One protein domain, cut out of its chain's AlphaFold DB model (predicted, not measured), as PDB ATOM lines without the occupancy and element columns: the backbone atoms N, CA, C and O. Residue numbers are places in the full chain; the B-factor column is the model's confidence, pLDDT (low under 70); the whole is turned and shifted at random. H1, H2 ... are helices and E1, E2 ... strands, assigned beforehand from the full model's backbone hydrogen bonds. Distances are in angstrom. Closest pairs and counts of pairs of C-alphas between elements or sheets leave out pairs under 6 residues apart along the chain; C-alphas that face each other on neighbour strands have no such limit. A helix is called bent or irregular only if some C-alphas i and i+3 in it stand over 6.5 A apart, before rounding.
ATOM      1  N   ALA A 128      51.693 -22.842 100.360       53.31
ATOM      2  CA  ALA A 128      50.984 -22.069 101.390       53.31
ATOM      3  C   ALA A 128      50.050 -22.960 102.209       53.31
ATOM      4  O   ALA A 128      49.232 -23.684 101.653       53.31
ATOM      5  N   TRP A 129      50.100 -22.819 103.530       51.91
ATOM      6  CA  TRP A 129      49.251 -23.557 104.464       51.91
ATOM      7  C   TRP A 129      48.214 -22.616 105.075       51.91
ATOM      8  O   TRP A 129      48.522 -21.857 105.993       51.91
ATOM      9  N   LEU A 130      46.984 -22.641 104.562       51.34
ATOM     10  CA  LEU A 130      45.885 -21.803 105.054       51.34
ATOM     11  C   LEU A 130      45.215 -22.386 106.304       51.34
ATOM     12  O   LEU A 130      44.691 -21.630 107.116       51.34
ATOM     13  N   SER A 131      45.300 -23.704 106.514       44.44
ATOM     14  CA  SER A 131      44.729 -24.403 107.678       44.44
ATOM     15  C   SER A 131      45.312 -23.971 109.028       44.44
ATOM     16  O   SER A 131      44.647 -24.113 110.052       44.44
ATOM     17  N   ALA A 132      46.529 -23.420 109.041       42.56
ATOM     18  CA  ALA A 132      47.165 -22.888 110.247       42.56
ATOM     19  C   ALA A 132      46.572 -21.541 110.700       42.56
ATOM     20  O   ALA A 132      46.859 -21.075 111.804       42.56
ATOM     21  N   TYR A 133      45.749 -20.908 109.862       45.06
ATOM     22  CA  TYR A 133      45.193 -19.593 110.125       45.06
ATOM     23  C   TYR A 133      43.692 -19.685 110.369       45.06
ATOM     24  O   TYR A 133      42.949 -20.367 109.666       45.06
ATOM     25  N   SER A 134      43.225 -18.955 111.379       46.31
ATOM     26  CA  SER A 134      41.793 -18.751 111.559       46.31
ATOM     27  C   SER A 134      41.256 -17.817 110.477       46.31
ATOM     28  O   SER A 134      42.003 -17.016 109.906       46.31
ATOM     29  N   ASP A 135      39.934 -17.839 110.284       53.28
ATOM     30  CA  ASP A 135      39.226 -16.964 109.348       53.28
ATOM     31  C   ASP A 135      39.668 -15.498 109.421       53.28
ATOM     32  O   ASP A 135      39.574 -14.807 108.426       53.28
ATOM     33  N   LYS A 136      40.138 -14.987 110.563       50.41
ATOM     34  CA  LYS A 136      40.431 -13.556 110.753       50.41
ATOM     35  C   LYS A 136      41.916 -13.189 110.742       50.41
ATOM     36  O   LYS A 136      42.221 -12.002 110.813       50.41
ATOM     37  N   ASN A 137      42.821 -14.165 110.665       54.66
ATOM     38  CA  ASN A 137      44.232 -13.958 111.009       54.66
ATOM     39  C   ASN A 137      45.218 -14.304 109.886       54.66
ATOM     40  O   ASN A 137      46.399 -14.487 110.162       54.66
ATOM     41  N   VAL A 138      44.767 -14.399 108.635       56.50
ATOM     42  CA  VAL A 138      45.678 -14.658 107.511       56.50
ATOM     43  C   VAL A 138      46.474 -13.389 107.195       56.50
ATOM     44  O   VAL A 138      45.859 -12.376 106.847       56.50
ATOM     45  N   PRO A 139      47.816 -13.404 107.305       61.69
ATOM     46  CA  PRO A 139      48.636 -12.226 107.052       61.69
ATOM     47  C   PRO A 139      48.514 -11.745 105.602       61.69
ATOM     48  O   PRO A 139      48.513 -12.545 104.668       61.69
ATOM     49  N   GLU A 140      48.486 -10.428 105.397       65.69
ATOM     50  CA  GLU A 140      48.411  -9.830 104.055       65.69
ATOM     51  C   GLU A 140      49.599 -10.233 103.167       65.69
ATOM     52  O   GLU A 140      49.451 -10.428 101.965       65.69
ATOM     53  N   GLU A 141      50.771 -10.438 103.769       63.69
ATOM     54  CA  GLU A 141      51.963 -10.902 103.060       63.69
ATOM     55  C   GLU A 141      51.810 -12.336 102.530       63.69
ATOM     56  O   GLU A 141      52.239 -12.630 101.418       63.69
ATOM     57  N   LEU A 142      51.115 -13.212 103.265       59.47
ATOM     58  CA  LEU A 142      50.814 -14.566 102.796       59.47
ATOM     59  C   LEU A 142      49.834 -14.526 101.615       59.47
ATOM     60  O   LEU A 142      50.011 -15.260 100.645       59.47
ATOM     61  N   TRP A 143      48.851 -13.618 101.643       66.62
ATOM     62  CA  TRP A 143      47.972 -13.389 100.493       66.62
ATOM     63  C   TRP A 143      48.740 -12.912  99.261       66.62
ATOM     64  O   TRP A 143      48.497 -13.416  98.168       66.62
ATOM     65  N   ARG A 144      49.698 -11.992  99.423       65.75
ATOM     66  CA  ARG A 144      50.550 -11.549  98.308       65.75
ATOM     67  C   ARG A 144      51.352 -12.704  97.722       65.75
ATOM     68  O   ARG A 144      51.402 -12.827  96.505       65.75
ATOM     69  N   GLN A 145      51.922 -13.565  98.564       61.25
ATOM     70  CA  GLN A 145      52.685 -14.731  98.113       61.25
ATOM     71  C   GLN A 145      51.811 -15.713  97.326       61.25
ATOM     72  O   GLN A 145      52.161 -16.066  96.199       61.25
ATOM     73  N   ILE A 146      50.637 -16.062  97.864       64.06
ATOM     74  CA  ILE A 146      49.629 -16.912  97.208       64.06
ATOM     75  C   ILE A 146      49.226 -16.352  95.839       64.06
ATOM     76  O   ILE A 146      49.126 -17.093  94.866       64.06
ATOM     77  N   CYS A 147      49.045 -15.037  95.745       63.78
ATOM     78  CA  CYS A 147      48.610 -14.365  94.525       63.78
ATOM     79  C   CYS A 147      49.740 -14.025  93.535       63.78
ATOM     80  O   CYS A 147      49.451 -13.471  92.477       63.78
ATOM     81  N   SER A 148      51.005 -14.313  93.860       62.75
ATOM     82  CA  SER A 148      52.173 -13.886  93.066       62.75
ATOM     83  C   SER A 148      52.775 -14.972  92.166       62.75
ATOM     84  O   SER A 148      53.861 -14.768  91.634       62.75
ATOM     85  N   GLU A 149      52.108 -16.125  92.015       56.88
ATOM     86  CA  GLU A 149      52.612 -17.319  91.297       56.88
ATOM     87  C   GLU A 149      53.915 -17.912  91.876       56.88
ATOM     88  O   GLU A 149      54.474 -18.861  91.335       56.88
ATOM     89  N   VAL A 150      54.389 -17.395  93.015       55.22
ATOM     90  CA  VAL A 150      55.561 -17.911  93.739       55.22
ATOM     91  C   VAL A 150      55.268 -19.271  94.375       55.22
ATOM     92  O   VAL A 150      56.194 -20.031  94.638       55.22
ATOM     93  N   LEU A 151      53.996 -19.594  94.624       54.62
ATOM     94  CA  LEU A 151      53.577 -20.837  95.265       54.62
ATOM     95  C   LEU A 151      53.064 -21.851  94.242       54.62
ATOM     96  O   LEU A 151      52.267 -21.532  93.364       54.62
ATOM     97  N   HIS A 152      53.489 -23.099  94.398       53.22
ATOM     98  CA  HIS A 152      53.102 -24.223  93.550       53.22
ATOM     99  C   HIS A 152      51.850 -24.955  94.057       53.22
ATOM    100  O   HIS A 152      51.233 -25.687  93.282       53.22
ATOM    101  N   MET A 153      51.492 -24.808  95.340       57.53
ATOM    102  CA  MET A 153      50.329 -25.474  95.937       57.53
ATOM    103  C   MET A 153      49.806 -24.738  97.181       57.53
ATOM    104  O   MET A 153      50.576 -24.113  97.912       57.53
ATOM    105  N   VAL A 154      48.505 -24.844  97.449       60.59
ATOM    106  CA  VAL A 154      47.849 -24.361  98.672       60.59
ATOM    107  C   VAL A 154      47.204 -25.530  99.410       60.59
ATOM    108  O   VAL A 154      46.523 -26.345  98.799       60.59
ATOM    109  N   ILE A 155      47.412 -25.613 100.720       53.22
ATOM    110  CA  ILE A 155      46.829 -26.650 101.573       53.22
ATOM    111  C   ILE A 155      45.926 -26.015 102.628       53.22
ATOM    112  O   ILE A 155      46.323 -25.079 103.331       53.22
ATOM    113  N   GLY A 156      44.733 -26.578 102.784       54.50
ATOM    114  CA  GLY A 156      43.766 -26.200 103.801       54.50
ATOM    115  C   GLY A 156      42.678 -25.257 103.287       54.50
ATOM    116  O   GLY A 156      42.764 -24.707 102.188       54.50
ATOM    117  N   PRO A 157      41.609 -25.069 104.077       60.91
ATOM    118  CA  PRO A 157      40.414 -24.404 103.600       60.91
ATOM    119  C   PRO A 157      40.640 -22.915 103.328       60.91
ATOM    120  O   PRO A 157      41.373 -22.239 104.050       60.91
ATOM    121  N   VAL A 158      39.937 -22.383 102.328       69.69
ATOM    122  CA  VAL A 158      39.843 -20.950 102.068       69.69
ATOM    123  C   VAL A 158      39.151 -20.266 103.256       69.69
ATOM    124  O   VAL A 158      37.999 -20.589 103.563       69.69
ATOM    125  N   PRO A 159      39.818 -19.296 103.901       64.44
ATOM    126  CA  PRO A 159      39.269 -18.522 105.005       64.44
ATOM    127  C   PRO A 159      37.967 -17.820 104.625       64.44
ATOM    128  O   PRO A 159      37.849 -17.209 103.559       64.44
ATOM    129  N   GLY A 160      37.005 -17.799 105.546       62.78
ATOM    130  CA  GLY A 160      35.703 -17.173 105.322       62.78
ATOM    131  C   GLY A 160      35.722 -15.647 105.137       62.78
ATOM    132  O   GLY A 160      34.667 -15.084 104.824       62.78
ATOM    133  N   THR A 161      36.872 -14.993 105.351       65.69
ATOM    134  CA  THR A 161      37.108 -13.542 105.190       65.69
ATOM    135  C   THR A 161      37.862 -13.176 103.914       65.69
ATOM    136  O   THR A 161      38.201 -12.006 103.732       65.69
ATOM    137  N   VAL A 162      38.147 -14.152 103.044       72.50
ATOM    138  CA  VAL A 162      38.835 -13.903 101.775       72.50
ATOM    139  C   VAL A 162      38.165 -12.750 101.020       72.50
ATOM    140  O   VAL A 162      36.940 -12.710 100.878       72.50
ATOM    141  N   ASN A 163      38.973 -11.794 100.553       77.12
ATOM    142  CA  ASN A 163      38.472 -10.702  99.726       77.12
ATOM    143  C   ASN A 163      37.890 -11.300  98.426       77.12
ATOM    144  O   ASN A 163      38.605 -12.055  97.758       77.12
ATOM    145  N   PRO A 164      36.638 -10.976  98.044       79.94
ATOM    146  CA  PRO A 164      36.038 -11.439  96.794       79.94
ATOM    147  C   PRO A 164      36.914 -11.224  95.553       79.94
ATOM    148  O   PRO A 164      36.930 -12.081  94.670       79.94
ATOM    149  N   ASP A 165      37.690 -10.138  95.515       81.06
ATOM    150  CA  ASP A 165      38.587  -9.823  94.399       81.06
ATOM    151  C   ASP A 165      39.713 -10.863  94.238       81.06
ATOM    152  O   ASP A 165      40.187 -11.110  93.127       81.06
ATOM    153  N   ASN A 166      40.092 -11.544  95.327       78.81
ATOM    154  CA  ASN A 166      41.141 -12.565  95.332       78.81
ATOM    155  C   ASN A 166      40.628 -13.955  94.931       78.81
ATOM    156  O   ASN A 166      41.434 -14.819  94.590       78.81
ATOM    157  N   LEU A 167      39.308 -14.192  94.927       84.94
ATOM    158  CA  LEU A 167      38.732 -15.508  94.606       84.94
ATOM    159  C   LEU A 167      39.141 -15.990  93.214       84.94
ATOM    160  O   LEU A 167      39.401 -17.173  93.026       84.94
ATOM    161  N   ARG A 168      39.244 -15.067  92.252       85.31
ATOM    162  CA  ARG A 168      39.680 -15.391  90.891       85.31
ATOM    163  C   ARG A 168      41.103 -15.942  90.859       85.31
ATOM    164  O   ARG A 168      41.345 -16.887  90.125       85.31
ATOM    165  N   LEU A 169      42.006 -15.360  91.646       81.12
ATOM    166  CA  LEU A 169      43.411 -15.770  91.703       81.12
ATOM    167  C   LEU A 169      43.550 -17.143  92.369       81.12
ATOM    168  O   LEU A 169      44.350 -17.958  91.933       81.12
ATOM    169  N   LEU A 170      42.720 -17.430  93.378       81.75
ATOM    170  CA  LEU A 170      42.708 -18.730  94.053       81.75
ATOM    171  C   LEU A 170      42.238 -19.879  93.156       81.75
ATOM    172  O   LEU A 170      42.691 -21.003  93.341       81.75
ATOM    173  N   CYS A 171      41.365 -19.614  92.180       83.81
ATOM    174  CA  CYS A 171      40.908 -20.631  91.227       83.81
ATOM    175  C   CYS A 171      42.016 -21.163  90.315       83.81
ATOM    176  O   CYS A 171      41.862 -22.255  89.777       83.81
ATOM    177  N   ASP A 172      43.086 -20.392  90.122       78.56
ATOM    178  CA  ASP A 172      44.200 -20.758  89.246       78.56
ATOM    179  C   ASP A 172      45.300 -21.529  90.017       78.56
ATOM    180  O   ASP A 172      46.282 -21.979  89.428       78.56
ATOM    181  N   LEU A 173      45.134 -21.721  91.334       72.69
ATOM    182  CA  LEU A 173      46.091 -22.424  92.187       72.69
ATOM    183  C   LEU A 173      45.787 -23.918  92.293       72.69
ATOM    184  O   LEU A 173      44.637 -24.353  92.376       72.69
ATOM    185  N   ARG A 174      46.856 -24.715  92.376       69.19
ATOM    186  CA  ARG A 174      46.767 -26.116  92.797       69.19
ATOM    187  C   ARG A 174      46.582 -26.186  94.304       69.19
ATOM    188  O   ARG A 174      47.140 -25.371  95.036       69.19
ATOM    189  N   GLY A 175      45.860 -27.193  94.774       64.62
ATOM    190  CA  GLY A 175      45.648 -27.370  96.201       64.62
ATOM    191  C   GLY A 175      45.001 -28.691  96.555       64.62
ATOM    192  O   GLY A 175      44.599 -29.447  95.672       64.62
ATOM    193  N   ASP A 176      44.931 -28.973  97.850       62.12
ATOM    194  CA  ASP A 176      44.287 -30.181  98.357       62.12
ATOM    195  C   ASP A 176      42.754 -30.125  98.165       62.12
ATOM    196  O   ASP A 176      42.178 -29.049  97.949       62.12
ATOM    197  N   PRO A 177      42.041 -31.262  98.257       63.56
ATOM    198  CA  PRO A 177      40.582 -31.273  98.156       63.56
ATOM    199  C   PRO A 177      39.876 -30.311  99.121       63.56
ATOM    200  O   PRO A 177      38.910 -29.646  98.733       63.56
ATOM    201  N   GLY A 178      40.396 -30.160 100.347       63.00
ATOM    202  CA  GLY A 178      39.853 -29.242 101.348       63.00
ATOM    203  C   GLY A 178      39.906 -27.777 100.906       63.00
ATOM    204  O   GLY A 178      38.924 -27.038 101.076       63.00
ATOM    205  N   PHE A 179      41.005 -27.358 100.276       73.88
ATOM    206  CA  PHE A 179      41.129 -26.042  99.649       73.88
ATOM    207  C   PHE A 179      40.076 -25.830  98.554       73.88
ATOM    208  O   PHE A 179      39.321 -24.858  98.603       73.88
ATOM    209  N   HIS A 180      39.945 -26.750  97.597       74.44
ATOM    210  CA  HIS A 180      39.025 -26.557  96.466       74.44
ATOM    211  C   HIS A 180      37.549 -26.593  96.873       74.44
ATOM    212  O   HIS A 180      36.754 -25.776  96.401       74.44
ATOM    213  N   HIS A 181      37.155 -27.488  97.786       73.38
ATOM    214  CA  HIS A 181      35.774 -27.543  98.287       73.38
ATOM    215  C   HIS A 181      35.384 -26.259  99.019       73.38
ATOM    216  O   HIS A 181      34.291 -25.722  98.818       73.38
ATOM    217  N   SER A 182      36.278 -25.748  99.866       75.88
ATOM    218  CA  SER A 182      36.051 -24.493 100.586       75.88
ATOM    219  C   SER A 182      36.107 -23.273  99.662       75.88
ATOM    220  O   SER A 182      35.307 -22.357  99.850       75.88
ATOM    221  N   LEU A 183      36.943 -23.283  98.617       82.38
ATOM    222  CA  LEU A 183      36.969 -22.252  97.577       82.38
ATOM    223  C   LEU A 183      35.633 -22.174  96.831       82.38
ATOM    224  O   LEU A 183      35.074 -21.086  96.696       82.38
ATOM    225  N   ILE A 184      35.070 -23.314  96.413       79.12
ATOM    226  CA  ILE A 184      33.751 -23.365  95.755       79.12
ATOM    227  C   ILE A 184      32.668 -22.786  96.678       79.12
ATOM    228  O   ILE A 184      31.867 -21.950  96.255       79.12
ATOM    229  N   ARG A 185      32.682 -23.156  97.966       82.50
ATOM    230  CA  ARG A 185      31.751 -22.605  98.967       82.50
ATOM    231  C   ARG A 185      31.955 -21.104  99.187       82.50
ATOM    232  O   ARG A 185      30.978 -20.378  99.357       82.50
ATOM    233  N   ALA A 186      33.196 -20.621  99.173       81.19
ATOM    234  CA  ALA A 186      33.505 -19.199  99.296       81.19
ATOM    235  C   ALA A 186      33.010 -18.406  98.075       81.19
ATOM    236  O   ALA A 186      32.437 -17.329  98.245       81.19
ATOM    237  N   ILE A 187      33.157 -18.952  96.864       85.19
ATOM    238  CA  ILE A 187      32.625 -18.383  95.614       85.19
ATOM    239  C   ILE A 187      31.100 -18.267  95.680       85.19
ATOM    240  O   ILE A 187      30.557 -17.187  95.438       85.19
ATOM    241  N   GLN A 188      30.427 -19.346  96.085       86.19
ATOM    242  CA  GLN A 188      28.976 -19.379  96.272       86.19
ATOM    243  C   GLN A 188      28.513 -18.354  97.319       86.19
ATOM    244  O   GLN A 188      27.641 -17.527  97.048       86.19
ATOM    245  N   LYS A 189      29.138 -18.347  98.504       86.38
ATOM    246  CA  LYS A 189      28.807 -17.426  99.607       86.38
ATOM    247  C   LYS A 189      28.937 -15.957  99.196       86.38
ATOM    248  O   LYS A 189      28.099 -15.142  99.576       86.38
ATOM    249  N   ASN A 190      29.972 -15.624  98.425       83.25
ATOM    250  CA  ASN A 190      30.214 -14.265  97.938       83.25
ATOM    251  C   ASN A 190      29.413 -13.917  96.673       83.25
ATOM    252  O   ASN A 190      29.540 -12.803  96.169       83.25
ATOM    253  N   ARG A 191      28.588 -14.844  96.159       88.12
ATOM    254  CA  ARG A 191      27.847 -14.695  94.896       88.12
ATOM    255  C   ARG A 191      28.748 -14.279  93.725       88.12
ATOM    256  O   ARG A 191      28.346 -13.492  92.868       88.12
ATOM    257  N   ALA A 192      29.983 -14.778  93.711       88.94
ATOM    258  CA  ALA A 192      30.930 -14.511  92.636       88.94
ATOM    259  C   ALA A 192      30.538 -15.302  91.367       88.94
ATOM    260  O   ALA A 192      29.786 -16.272  91.472       88.94
ATOM    261  N   PRO A 193      31.007 -14.923  90.163       91.31
ATOM    262  CA  PRO A 193      30.603 -15.582  88.918       91.31
ATOM    263  C   PRO A 193      30.744 -17.111  88.981       91.31
ATOM    264  O   PRO A 193      31.765 -17.626  89.439       91.31
ATOM    265  N   VAL A 194      29.718 -17.839  88.530       90.25
ATOM    266  CA  VAL A 194      29.655 -19.311  88.623       90.25
ATOM    267  C   VAL A 194      30.794 -19.989  87.859       90.25
ATOM    268  O   VAL A 194      31.256 -21.065  88.232       90.25
ATOM    269  N   GLU A 195      31.323 -19.319  86.839       92.50
ATOM    270  CA  GLU A 195      32.491 -19.737  86.072       92.50
ATOM    271  C   GLU A 195      33.726 -19.936  86.962       92.50
ATOM    272  O   GLU A 195      34.550 -20.799  86.667       92.50
ATOM    273  N   LEU A 196      33.851 -19.191  88.068       89.75
ATOM    274  CA  LEU A 196      34.932 -19.388  89.037       89.75
ATOM    275  C   LEU A 196      34.784 -20.720  89.784       89.75
ATOM    276  O   LEU A 196      35.777 -21.407  90.015       89.75
ATOM    277  N   ALA A 197      33.554 -21.132  90.105       85.69
ATOM    278  CA  ALA A 197      33.297 -22.415  90.758       85.69
ATOM    279  C   ALA A 197      33.636 -23.591  89.824       85.69
ATOM    280  O   ALA A 197      34.238 -24.577  90.252       85.69
ATOM    281  N   PHE A 198      33.335 -23.456  88.526       88.88
ATOM    282  CA  PHE A 198      33.769 -24.423  87.514       88.88
ATOM    283  C   PHE A 198      35.293 -24.470  87.361       88.88
ATOM    284  O   PHE A 198      35.848 -25.558  87.230       88.88
ATOM    285  N   ARG A 199      35.982 -23.322  87.409       88.00
ATOM    286  CA  ARG A 199      37.455 -23.284  87.378       88.00
ATOM    287  C   ARG A 199      38.074 -23.983  88.584       88.00
ATOM    288  O   ARG A 199      38.950 -24.815  88.386       88.00
ATOM    289  N   ALA A 200      37.569 -23.734  89.793       85.25
ATOM    290  CA  ALA A 200      38.021 -24.433  90.999       85.25
ATOM    291  C   ALA A 200      37.811 -25.959  90.899       85.25
ATOM    292  O   ALA A 200      38.695 -26.735  91.246       85.25
ATOM    293  N   LEU A 201      36.682 -26.412  90.339       83.31
ATOM    294  CA  LEU A 201      36.446 -27.838  90.077       83.31
ATOM    295  C   LEU A 201      37.447 -28.435  89.069       83.31
ATOM    296  O   LEU A 201      37.857 -29.585  89.224       83.31
ATOM    297  N   VAL A 202      37.826 -27.687  88.029       85.81
ATOM    298  CA  VAL A 202      38.865 -28.121  87.080       85.81
ATOM    299  C   VAL A 202      40.225 -28.194  87.776       85.81
ATOM    300  O   VAL A 202      40.881 -29.228  87.677       85.81
ATOM    301  N   GLY A 203      40.595 -27.170  88.551       77.75
ATOM    302  CA  GLY A 203      41.834 -27.152  89.334       77.75
ATOM    303  C   GLY A 203      41.938 -28.321  90.318       77.75
ATOM    304  O   GLY A 203      42.999 -28.936  90.441       77.75
ATOM    305  N   LEU A 204      40.821 -28.710  90.946       75.31
ATOM    306  CA  LEU A 204      40.755 -29.916  91.770       75.31
ATOM    307  C   LEU A 204      41.086 -31.171  90.954       75.31
ATOM    308  O   LEU A 204      41.938 -31.948  91.355       75.31
ATOM    309  N   ARG A 205      40.471 -31.369  89.783       73.56
ATOM    310  CA  ARG A 205      40.717 -32.566  88.948       73.56
ATOM    311  C   ARG A 205      42.166 -32.703  88.479       73.56
ATOM    312  O   ARG A 205      42.596 -33.809  88.168       73.56
ATOM    313  N   GLU A 206      42.885 -31.591  88.391       72.25
ATOM    314  CA  GLU A 206      44.295 -31.542  87.992       72.25
ATOM    315  C   GLU A 206      45.266 -31.661  89.179       72.25
ATOM    316  O   GLU A 206      46.481 -31.745  88.976       72.25
ATOM    317  N   SER A 207      44.752 -31.667  90.413       64.44
ATOM    318  CA  SER A 207      45.554 -31.792  91.630       64.44
ATOM    319  C   SER A 207      45.927 -33.257  91.899       64.44
ATOM    320  O   SER A 207      45.201 -34.190  91.550       64.44
ATOM    321  N   SER A 208      47.103 -33.478  92.488       49.66
ATOM    322  CA  SER A 208      47.552 -34.813  92.888       49.66
ATOM    323  C   SER A 208      46.739 -35.319  94.082       49.66
ATOM    324  O   SER A 208      46.373 -34.525  94.939       49.66
ATOM    325  N   GLU A 209      46.519 -36.635  94.165       55.56
ATOM    326  CA  GLU A 209      45.868 -37.293  95.318       55.56
ATOM    327  C   GLU A 209      44.373 -36.967  95.507       55.56
ATOM    328  O   GLU A 209      43.865 -36.987  96.621       55.56
ATOM    329  N   VAL A 210      43.652 -36.715  94.411       56.34
ATOM    330  CA  VAL A 210      42.195 -36.503  94.421       56.34
ATOM    331  C   VAL A 210      41.460 -37.807  94.140       56.34
ATOM    332  O   VAL A 210      41.739 -38.480  93.141       56.34
ATOM    333  N   ASP A 211      40.502 -38.156  94.999       59.34
ATOM    334  CA  ASP A 211      39.703 -39.364  94.829       59.34
ATOM    335  C   ASP A 211      38.356 -39.108  94.117       59.34
ATOM    336  O   ASP A 211      37.979 -37.992  93.744       59.34
ATOM    337  N   THR A 212      37.613 -40.186  93.852       62.84
ATOM    338  CA  THR A 212      36.316 -40.094  93.166       62.84
ATOM    339  C   THR A 212      35.237 -39.425  94.015       62.84
ATOM    340  O   THR A 212      34.297 -38.859  93.448       62.84
ATOM    341  N   TRP A 213      35.358 -39.468  95.344       73.69
ATOM    342  CA  TRP A 213      34.452 -38.797  96.268       73.69
ATOM    343  C   TRP A 213      34.686 -37.282  96.251       73.69
ATOM    344  O   TRP A 213      33.716 -36.534  96.127       73.69
ATOM    345  N   ASP A 214      35.941 -36.829  96.248       62.66
ATOM    346  CA  ASP A 214      36.308 -35.410  96.194       62.66
ATOM    347  C   ASP A 214      35.750 -34.719  94.949       62.66
ATOM    348  O   ASP A 214      35.198 -33.614  95.019       62.66
ATOM    349  N   ILE A 215      35.852 -35.390  93.797       71.69
ATOM    350  CA  ILE A 215      35.309 -34.897  92.525       71.69
ATOM    351  C   ILE A 215      33.779 -34.866  92.575       71.69
ATOM    352  O   ILE A 215      33.170 -33.912  92.076       71.69
ATOM    353  N   ALA A 216      33.147 -35.892  93.152       62.88
ATOM    354  CA  ALA A 216      31.695 -35.964  93.271       62.88
ATOM    355  C   ALA A 216      31.149 -34.854  94.182       62.88
ATOM    356  O   ALA A 216      30.195 -34.174  93.801       62.88
ATOM    357  N   GLU A 217      31.784 -34.617  95.331       77.00
ATOM    358  CA  GLU A 217      31.394 -33.559  96.264       77.00
ATOM    359  C   GLU A 217      31.600 -32.170  95.653       77.00
ATOM    360  O   GLU A 217      30.680 -31.353  95.671       77.00
ATOM    361  N   ALA A 218      32.744 -31.907  95.018       71.31
ATOM    362  CA  ALA A 218      32.973 -30.638  94.330       71.31
ATOM    363  C   ALA A 218      31.959 -30.403  93.194       71.31
ATOM    364  O   ALA A 218      31.425 -29.304  93.047       71.31
ATOM    365  N   THR A 219      31.629 -31.447  92.425       77.06
ATOM    366  CA  THR A 219      30.604 -31.377  91.369       77.06
ATOM    367  C   THR A 219      29.221 -31.077  91.952       77.06
ATOM    368  O   THR A 219      28.470 -30.279  91.381       77.06
ATOM    369  N   ARG A 220      28.887 -31.675  93.104       78.19
ATOM    370  CA  ARG A 220      27.640 -31.413  93.832       78.19
ATOM    371  C   ARG A 220      27.574 -29.960  94.297       78.19
ATOM    372  O   ARG A 220      26.579 -29.304  94.027       78.19
ATOM    373  N   LEU A 221      28.645 -29.434  94.895       76.38
ATOM    374  CA  LEU A 221      28.719 -28.037  95.342       76.38
ATOM    375  C   LEU A 221      28.530 -27.037  94.191       76.38
ATOM    376  O   LEU A 221      27.788 -26.067  94.330       76.38
ATOM    377  N   VAL A 222      29.154 -27.281  93.033       81.38
ATOM    378  CA  VAL A 222      28.943 -26.441  91.841       81.38
ATOM    379  C   VAL A 222      27.496 -26.537  91.347       81.38
ATOM    380  O   VAL A 222      26.897 -25.521  91.002       81.38
ATOM    381  N   SER A 223      26.920 -27.741  91.339       85.75
ATOM    382  CA  SER A 223      25.529 -27.960  90.915       85.75
ATOM    383  C   SER A 223      24.529 -27.261  91.839       85.75
ATOM    384  O   SER A 223      23.616 -26.599  91.349       85.75
ATOM    385  N   ASP A 224      24.739 -27.349  93.156       85.06
ATOM    386  CA  ASP A 224      23.945 -26.640  94.163       85.06
ATOM    387  C   ASP A 224      23.998 -25.125  93.910       85.06
ATOM    388  O   ASP A 224      22.962 -24.460  93.897       85.06
ATOM    389  N   TYR A 225      25.187 -24.581  93.617       87.81
ATOM    390  CA  TYR A 225      25.327 -23.157  93.323       87.81
ATOM    391  C   TYR A 225      24.579 -22.741  92.041       87.81
ATOM    392  O   TYR A 225      23.883 -21.723  92.019       87.81
ATOM    393  N   VAL A 226      24.659 -23.543  90.974       88.06
ATOM    394  CA  VAL A 226      23.906 -23.295  89.727       88.06
ATOM    395  C   VAL A 226      22.394 -23.302  89.975       88.06
ATOM    396  O   VAL A 226      21.687 -22.441  89.440       88.06
ATOM    397  N   ALA A 227      21.908 -24.247  90.785       87.31
ATOM    398  CA  ALA A 227      20.497 -24.362  91.146       87.31
ATOM    399  C   ALA A 227      20.015 -23.150  91.960       87.31
ATOM    400  O   ALA A 227      18.941 -22.610  91.694       87.31
ATOM    401  N   GLU A 228      20.830 -22.651  92.894       87.12
ATOM    402  CA  GLU A 228      20.525 -21.431  93.655       87.12
ATOM    403  C   GLU A 228      20.402 -20.186  92.768       87.12
ATOM    404  O   GLU A 228      19.555 -19.323  93.019       87.12
ATOM    405  N   LEU A 229      21.221 -20.088  91.716       83.94
ATOM    406  CA  LEU A 229      21.150 -18.989  90.751       83.94
ATOM    407  C   LEU A 229      19.939 -19.107  89.810       83.94
ATOM    408  O   LEU A 229      19.457 -18.089  89.310       83.94
ATOM    409  N   ASN A 230      19.426 -20.322  89.586       80.88
ATOM    410  CA  ASN A 230      18.314 -20.602  88.675       80.88
ATOM    411  C   ASN A 230      17.199 -21.418  89.356       80.88
ATOM    412  O   ASN A 230      16.906 -22.528  88.918       80.88
TER     413      ASN A 230
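What this domain is: This is residues 128 to 230 of the 233 residues of an uncharacterized protein of Acidimicrobiaceae bacterium (UniProt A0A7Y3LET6). Three helices, H5, H4 and H3, stand side by side as an up-and-down bundle, their centres making a triangle, and the short helix H2 packs on H3 on the side away from H5. Beyond these, at the end of the longest axis away from H5, lies a less regular part with the short helix H1, the strand E1 and residues 128 to 139, which hold no named element. The printed part has 103 residues, with five named helices and one named strand in the order H1, E1, H2, H3, H4, H5, and its class is mostly helix. It is compact, with a radius of gyration of the C-alphas of 12.7 A, and spans 37 by 28 by 22 A.

Where its parts are: The longest helix, H5, covers residues 212 to 229 and measures 26.1 A from C-alpha 212 at (36.316, -40.094, 93.166) to C-alpha 229 at (21.150, -18.989, 90.751). H4 covers residues 194 to 205, 17.3 A, and H3 covers residues 177 to 189, 18.2 A. H2 is residues 164 to 170, 10.3 A; it is irregular, but only just, with C-alphas 165 and 168 6.7 A apart. E1 is residues 153 to 155, 6.7 A. H1 is residues 140 to 146, 9.9 A, and begins with C-alpha 140 at (48.411, -9.830, 104.055).

How they stand to each other: H5 touches H4, opposite ways at a shallow tilt of 2 degrees; their closest C-alphas, of Val 222 and Ala 197, are 6.0 A apart. H5 also touches H3, the same way at a shallow tilt of 3 degrees, closest at the C-alphas of Ala 218 and His 181, 5.8 A. H3 and H4 form a helical hairpin, their closest C-alphas, of Ile 184 and Ala 197, 5.1 A apart. H2 touches H3, with residues 183 to 187 of H3 alone; the closest C-alphas are those of Leu 167 and Ile 187, 6.8 A. H2 and H4 only just touch, with 3 pairs of C-alphas within 8 A, the closest those of Arg 168 and Leu 196, 6.5 A. H1 is close to H2 but not clearly touching, with the C-alphas of Ile 146 and Leu 170 7.8 A apart. E1 pairs with no named strand, but its residues 154 to 155 pair in parallel with residues 128 to 129. In H1, H3, H4 and H5 every O i to N i+4 pair is within hydrogen-bond range; in H2 1 of 3 is, beside 3 of 4 O i to N i+3 pairs.

The domain as a whole: The two C-alphas farthest apart, of Glu 141 and Asn 230, are 37.9 A apart. The printed part has no cut, and no link is long. The mean pLDDT of the printed part is 71.1, and 47 residues are under 70, among them residues 128 to 161.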